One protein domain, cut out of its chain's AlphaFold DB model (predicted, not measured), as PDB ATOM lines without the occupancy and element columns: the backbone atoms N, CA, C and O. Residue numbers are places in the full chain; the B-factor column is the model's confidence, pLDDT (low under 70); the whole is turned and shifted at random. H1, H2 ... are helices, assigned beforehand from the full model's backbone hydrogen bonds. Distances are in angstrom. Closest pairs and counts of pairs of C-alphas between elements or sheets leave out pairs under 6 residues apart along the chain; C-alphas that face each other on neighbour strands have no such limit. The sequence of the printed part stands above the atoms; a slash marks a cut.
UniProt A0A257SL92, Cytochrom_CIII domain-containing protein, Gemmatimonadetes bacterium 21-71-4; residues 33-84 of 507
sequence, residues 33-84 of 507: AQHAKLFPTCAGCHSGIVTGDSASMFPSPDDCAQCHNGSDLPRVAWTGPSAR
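Overview. This is residues 33 to 84 of the 507 residues of the protein "Cytochrom_CIII domain-containing protein" of Gemmatimonadetes bacterium 21-71-4 (UniProt A0A257SL92). This part has little regular structure: a long run of loops holds two one-turn helices, H1 toward one end of the longest axis and H2 nearer its middle, with the loop round Ser 71 at the other end. Residues 33 to 41 stick out from the body, while residues 66 to 84 turn round near Ser 71 and run back along the length. Of 52 printed residues, 10 belong to named elements, H1 then H2, with no named strand; the class is all helix. The whole is only just loose, close to compact, with a radius of gyration of the C-alphas of 12.0 A, and only just elongated, spanning 35 by 23 by 17 A.

Along the chain. H1, residues 47 to 51, measures 6.7 A and begins at C-alpha 47, (71.621, 2.011, 294.358). H2, residues 61 to 65, measures 6.4 A and ends at C-alpha 65, (60.308, 8.310, 281.759).

Arrangement. H1 and H2 are apart, with no C-alphas within 8 A, and a short link of 9 residues joins them. In both, every O i to N i+4 pair is within hydrogen-bond range.

Size, cuts and confidence. The C-alphas farthest apart, of Gly 52 and Ser 71, are 34.8 A apart. The printed part has no cut, and no printed residue is under 70 in pLDDT.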
ATOM      1  N   ALA A  33      64.863  -9.167 282.171       85.06
ATOM      2  CA  ALA A  33      65.454  -9.815 280.996       85.06
ATOM      3  C   ALA A  33      65.422  -8.946 279.720       85.06
ATOM      4  O   ALA A  33      66.366  -8.953 278.934       85.06
ATOM      5  N   GLN A  34      64.363  -8.151 279.519       87.94
ATOM      6  CA  GLN A  34      64.249  -7.263 278.351       87.94
ATOM      7  C   GLN A  34      65.187  -6.052 278.445       87.94
ATOM      8  O   GLN A  34      65.552  -5.474 277.424       87.94
ATOM      9  N   HIS A  35      65.620  -5.707 279.659       90.50
ATOM     10  CA  HIS A  35      66.488  -4.567 279.947       90.50
ATOM     11  C   HIS A  35      67.965  -4.960 280.135       90.50
ATOM     12  O   HIS A  35      68.820  -4.090 280.287       90.50
ATOM     13  N   ALA A  36      68.287  -6.255 280.045       88.69
ATOM     14  CA  ALA A  36      69.616  -6.821 280.284       88.69
ATOM     15  C   ALA A  36      70.746  -6.181 279.458       88.69
ATOM     16  O   ALA A  36      71.876  -6.079 279.923       88.69
ATOM     17  N   LYS A  37      70.454  -5.733 278.230       89.75
ATOM     18  CA  LYS A  37      71.453  -5.122 277.333       89.75
ATOM     19  C   LYS A  37      71.736  -3.647 277.629       89.75
ATOM     20  O   LYS A  37      72.722  -3.122 277.127       89.75
ATOM     21  N   LEU A  38      70.859  -2.983 278.383       88.88
ATOM     22  CA  LEU A  38      70.937  -1.544 278.648       88.88
ATOM     23  C   LEU A  38      71.681  -1.243 279.948       88.88
ATOM     24  O   LEU A  38      72.353  -0.220 280.047       88.88
ATOM     25  N   PHE A  39      71.584  -2.139 280.933       88.88
ATOM     26  CA  PHE A  39      72.114  -1.907 282.273       88.88
ATOM     27  C   PHE A  39      73.241  -2.899 282.601       88.88
ATOM     28  O   PHE A  39      72.982  -4.095 282.749       88.88
ATOM     29  N   PRO A  40      74.495  -2.424 282.736       87.56
ATOM     30  CA  PRO A  40      75.646  -3.285 283.008       87.56
ATOM     31  C   PRO A  40      75.789  -3.669 284.489       87.56
ATOM     32  O   PRO A  40      76.593  -4.537 284.813       87.56
ATOM     33  N   THR A  41      75.054  -3.022 285.402       89.19
ATOM     34  CA  THR A  41      75.123  -3.294 286.845       89.19
ATOM     35  C   THR A  41      73.740  -3.250 287.495       89.19
ATOM     36  O   THR A  41      72.899  -2.427 287.140       89.19
ATOM     37  N   CYS A  42      73.513  -4.096 288.508       88.62
ATOM     38  CA  CYS A  42      72.272  -4.078 289.294       88.62
ATOM     39  C   CYS A  42      72.133  -2.790 290.122       88.62
ATOM     40  O   CYS A  42      71.042  -2.237 290.256       88.62
ATOM     41  N   ALA A  43      73.250  -2.289 290.660       88.88
ATOM     42  CA  ALA A  43      73.283  -1.084 291.489       88.88
ATOM     43  C   ALA A  43      72.929   0.199 290.715       88.88
ATOM     44  O   ALA A  43      72.611   1.201 291.344       88.88
ATOM     45  N   GLY A  44      72.947   0.170 289.375       88.88
ATOM     46  CA  GLY A  44      72.511   1.298 288.551       88.88
ATOM     47  C   GLY A  44      71.045   1.681 288.780       88.88
ATOM     48  O   GLY A  44      70.726   2.863 288.785       88.88
ATOM     49  N   CYS A  45      70.172   0.700 289.038       89.44
ATOM     50  CA  CYS A  45      68.760   0.937 289.371       89.44
ATOM     51  C   CYS A  45      68.439   0.684 290.853       89.44
ATOM     52  O   CYS A  45      67.452   1.200 291.366       89.44
ATOM     53  N   HIS A  46      69.261  -0.114 291.540       91.88
ATOM     54  CA  HIS A  46      69.071  -0.509 292.940       91.88
ATOM     55  C   HIS A  46      70.145   0.089 293.861       91.88
ATOM     56  O   HIS A  46      70.681  -0.598 294.733       91.88
ATOM     57  N   SER A  47      70.509   1.355 293.652       90.25
ATOM     58  CA  SER A  47      71.621   2.011 294.358       90.25
ATOM     59  C   SER A  47      71.445   1.995 295.880       90.25
ATOM     60  O   SER A  47      72.401   1.726 296.615       90.25
ATOM     61  N   GLY A  48      70.205   2.146 296.348       91.25
ATOM     62  CA  GLY A  48      69.823   2.076 297.755       91.25
ATOM     63  C   GLY A  48      70.093   0.731 298.429       91.25
ATOM     64  O   GLY A  48      70.265   0.667 299.643       91.25
ATOM     65  N   ILE A  49      70.201  -0.366 297.672       90.81
ATOM     66  CA  ILE A  49      70.519  -1.690 298.233       90.81
ATOM     67  C   ILE A  49      71.957  -1.739 298.755       90.81
ATOM     68  O   ILE A  49      72.215  -2.351 299.794       90.81
ATOM     69  N   VAL A  50      72.885  -1.080 298.057       87.94
ATOM     70  CA  VAL A  50      74.307  -1.046 298.428       87.94
ATOM     71  C   VAL A  50      74.547  -0.070 299.580       87.94
ATOM     72  O   VAL A  50      75.371  -0.338 300.451       87.94
ATOM     73  N   THR A  51      73.818   1.047 299.608       88.69
ATOM     74  CA  THR A  51      73.963   2.093 300.635       88.69
ATOM     75  C   THR A  51      73.095   1.854 301.872       88.69
ATOM     76  O   THR A  51      73.356   2.433 302.924       88.69
ATOM     77  N   GLY A  52      72.078   0.995 301.772       89.12
ATOM     78  CA  GLY A  52      71.067   0.788 302.808       89.12
ATOM     79  C   GLY A  52      69.949   1.836 302.806       89.12
ATOM     80  O   GLY A  52      69.115   1.822 303.711       89.12
ATOM     81  N   ASP A  53      69.907   2.725 301.815       91.00
ATOM     82  CA  ASP A  53      68.838   3.707 301.659       91.00
ATOM     83  C   ASP A  53      67.583   3.066 301.049       91.00
ATOM     84  O   ASP A  53      67.541   2.710 299.872       91.00
ATOM     85  N   SER A  54      66.523   2.950 301.851       86.38
ATOM     86  CA  SER A  54      65.243   2.397 301.404       86.38
ATOM     87  C   SER A  54      64.561   3.206 300.299       86.38
ATOM     88  O   SER A  54      63.803   2.625 299.525       86.38
ATOM     89  N   ALA A  55      64.804   4.519 300.216       86.75
ATOM     90  CA  ALA A  55      64.142   5.384 299.239       86.75
ATOM     91  C   ALA A  55      64.655   5.156 297.808       86.75
ATOM     92  O   ALA A  55      63.906   5.352 296.857       86.75
ATOM     93  N   SER A  56      65.899   4.694 297.666       88.94
ATOM     94  CA  SER A  56      66.564   4.426 296.385       88.94
ATOM     95  C   SER A  56      66.779   2.931 296.111       88.94
ATOM     96  O   SER A  56      67.555   2.547 295.235       88.94
ATOM     97  N   MET A  57      66.090   2.045 296.847       88.94
ATOM     98  CA  MET A  57      66.134   0.596 296.588       88.94
ATOM     99  C   MET A  57      65.555   0.221 295.223       88.94
ATOM    100  O   MET A  57      65.937  -0.806 294.664       88.94
ATOM    101  N   PHE A  58      64.629   1.023 294.705       89.50
ATOM    102  CA  PHE A  58      64.003   0.844 293.402       89.50
ATOM    103  C   PHE A  58      64.054   2.165 292.628       89.50
ATOM    104  O   PHE A  58      63.997   3.222 293.260       89.50
ATOM    105  N   PRO A  59      64.126   2.117 291.287       89.62
ATOM    106  CA  PRO A  59      64.111   3.322 290.470       89.62
ATOM    107  C   PRO A  59      62.761   4.036 290.579       89.62
ATOM    108  O   PRO A  59      61.704   3.401 290.707       89.62
ATOM    109  N   SER A  60      62.811   5.362 290.501       89.25
ATOM    110  CA  SER A  60      61.640   6.229 290.483       89.25
ATOM    111  C   SER A  60      60.911   6.154 289.131       89.25
ATOM    112  O   SER A  60      61.499   5.749 288.124       89.25
ATOM    113  N   PRO A  61      59.631   6.562 289.059       89.75
ATOM    114  CA  PRO A  61      58.923   6.665 287.781       89.75
ATOM    115  C   PRO A  61      59.624   7.589 286.772       89.75
ATOM    116  O   PRO A  61      59.582   7.327 285.568       89.75
ATOM    117  N   ASP A  62      60.308   8.629 287.259       90.94
ATOM    118  CA  ASP A  62      61.027   9.593 286.424       90.94
ATOM    119  C   ASP A  62      62.230   8.953 285.717       90.94
ATOM    120  O   ASP A  62      62.504   9.273 284.560       90.94
ATOM    121  N   ASP A  63      62.892   7.980 286.353       90.44
ATOM    122  CA  ASP A  63      63.994   7.227 285.742       90.44
ATOM    123  C   ASP A  63      63.513   6.430 284.521       90.44
ATOM    124  O   ASP A  63      64.192   6.359 283.496       90.44
ATOM    125  N   CYS A  64      62.302   5.867 284.588       90.75
ATOM    126  CA  CYS A  64      61.691   5.156 283.463       90.75
ATOM    127  C   CYS A  64      61.286   6.118 282.337       90.75
ATOM    128  O   CYS A  64      61.420   5.788 281.154       90.75
ATOM    129  N   ALA A  65      60.795   7.306 282.698       92.62
ATOM    130  CA  ALA A  65      60.308   8.310 281.759       92.62
ATOM    131  C   ALA A  65      61.412   8.890 280.861       92.62
ATOM    132  O   ALA A  65      61.088   9.430 279.807       92.62
ATOM    133  N   GLN A  66      62.694   8.735 281.217       92.56
ATOM    134  CA  GLN A  66      63.811   9.165 280.364       92.56
ATOM    135  C   GLN A  66      63.827   8.450 279.005       92.56
ATOM    136  O   GLN A  66      64.155   9.075 278.001       92.56
ATOM    137  N   CYS A  67      63.418   7.177 278.963       94.00
ATOM    138  CA  CYS A  67      63.289   6.402 277.722       94.00
ATOM    139  C   CYS A  67      61.818   6.186 277.328       94.00
ATOM    140  O   CYS A  67      61.463   6.244 276.154       94.00
ATOM    141  N   HIS A  68      60.928   5.965 278.300       93.50
ATOM    142  CA  HIS A  68      59.491   5.757 278.084       93.50
ATOM    143  C   HIS A  68      58.704   7.080 278.097       93.50
ATOM    144  O   HIS A  68      57.724   7.241 278.825       93.50
ATOM    145  N   ASN A  69      59.134   8.046 277.286       94.06
ATOM    146  CA  ASN A  69      58.561   9.397 277.197       94.06
ATOM    147  C   ASN A  69      57.392   9.518 276.192       94.06
ATOM    148  O   ASN A  69      56.648  10.507 276.206       94.06
ATOM    149  N   GLY A  70      57.171   8.497 275.361       93.56
ATOM    150  CA  GLY A  70      56.181   8.477 274.283       93.56
ATOM    151  C   GLY A  70      56.714   8.911 272.915       93.56
ATOM    152  O   GLY A  70      55.987   8.750 271.939       93.56
ATOM    153  N   SER A  71      57.944   9.429 272.830       94.31
ATOM    154  CA  SER A  71      58.644   9.696 271.566       94.31
ATOM    155  C   SER A  71      59.644   8.597 271.213       94.31
ATOM    156  O   SER A  71      59.640   8.139 270.075       94.31
ATOM    157  N   ASP A  72      60.449   8.143 272.178       93.75
ATOM    158  CA  ASP A  72      61.464   7.104 271.956       93.75
ATOM    159  C   ASP A  72      60.881   5.705 272.175       93.75
ATOM    160  O   ASP A  72      61.026   4.813 271.339       93.75
ATOM    161  N   LEU A  73      60.164   5.522 273.287       93.12
ATOM    162  CA  LEU A  73      59.415   4.307 273.606       93.12
ATOM    163  C   LEU A  73      58.029   4.652 274.173       93.12
ATOM    164  O   LEU A  73      57.841   5.733 274.742       93.12
ATOM    165  N   PRO A  74      57.043   3.735 274.070       94.38
ATOM    166  CA  PRO A  74      55.723   3.923 274.665       94.38
ATOM    167  C   PRO A  74      55.806   4.244 276.157       94.38
ATOM    168  O   PRO A  74      56.599   3.634 276.874       94.38
ATOM    169  N   ARG A  75      54.961   5.164 276.637       92.50
ATOM    170  CA  ARG A  75      54.894   5.499 278.067       92.50
ATOM    171  C   ARG A  75      54.488   4.286 278.897       92.50
ATOM    172  O   ARG A  75      53.592   3.536 278.506       92.50
ATOM    173  N   VAL A  76      55.106   4.146 280.064       88.94
ATOM    174  CA  VAL A  76      54.800   3.089 281.034       88.94
ATOM    175  C   VAL A  76      54.362   3.699 282.356       88.94
ATOM    176  O   VAL A  76      54.864   4.739 282.773       88.94
ATOM    177  N   ALA A  77      53.415   3.042 283.017       85.69
ATOM    178  CA  ALA A  77      52.991   3.394 284.362       85.69
ATOM    179  C   ALA A  77      53.731   2.493 285.357       85.69
ATOM    180  O   ALA A  77      53.238   1.432 285.727       85.69
ATOM    181  N   TRP A  78      54.946   2.892 285.735       85.00
ATOM    182  CA  TRP A  78      55.722   2.217 286.772       85.00
ATOM    183  C   TRP A  78      55.470   2.878 288.126       85.00
ATOM    184  O   TRP A  78      55.600   4.092 288.257       85.00
ATOM    185  N   THR A  79      55.133   2.083 289.139       82.75
ATOM    186  CA  THR A  79      54.924   2.562 290.519       82.75
ATOM    187  C   THR A  79      55.842   1.883 291.532       82.75
ATOM    188  O   THR A  79      55.679   2.079 292.734       82.75
ATOM    189  N   GLY A  80      56.800   1.078 291.068       80.56
ATOM    190  CA  GLY A  80      57.621   0.251 291.943       80.56
ATOM    191  C   GLY A  80      56.893  -0.999 292.453       80.56
ATOM    192  O   GLY A  80      55.660  -1.070 292.431       80.56
ATOM    193  N   PRO A  81      57.642  -2.005 292.940       78.94
ATOM    194  CA  PRO A  81      57.047  -3.141 293.622       78.94
ATOM    195  C   PRO A  81      56.547  -2.734 295.012       78.94
ATOM    196  O   PRO A  81      57.159  -1.927 295.713       78.94
ATOM    197  N   SER A  82      55.468  -3.369 295.469       73.44
ATOM    198  CA  SER A  82      55.049  -3.259 296.866       73.44
ATOM    199  C   SER A  82      56.121  -3.841 297.793       73.44
ATOM    200  O   SER A  82      56.621  -4.943 297.542       73.44
ATOM    201  N   ALA A  83      56.427  -3.150 298.894       71.94
ATOM    202  CA  ALA A  83      57.363  -3.645 299.898       71.94
ATOM    203  C   ALA A  83      56.949  -5.043 300.392       71.94
ATOM    204  O   ALA A  83      55.828  -5.258 300.861       71.94
ATOM    205  N   ARG A  84      57.863  -6.012 300.290       75.44
ATOM    206  CA  ARG A  84      57.598  -7.398 300.687       75.44
ATOM    207  C   ARG A  84      57.550  -7.487 302.213       75.44
ATOM    208  O   ARG A  84      58.564  -7.320 302.887       75.44
TER     209      ARG A  84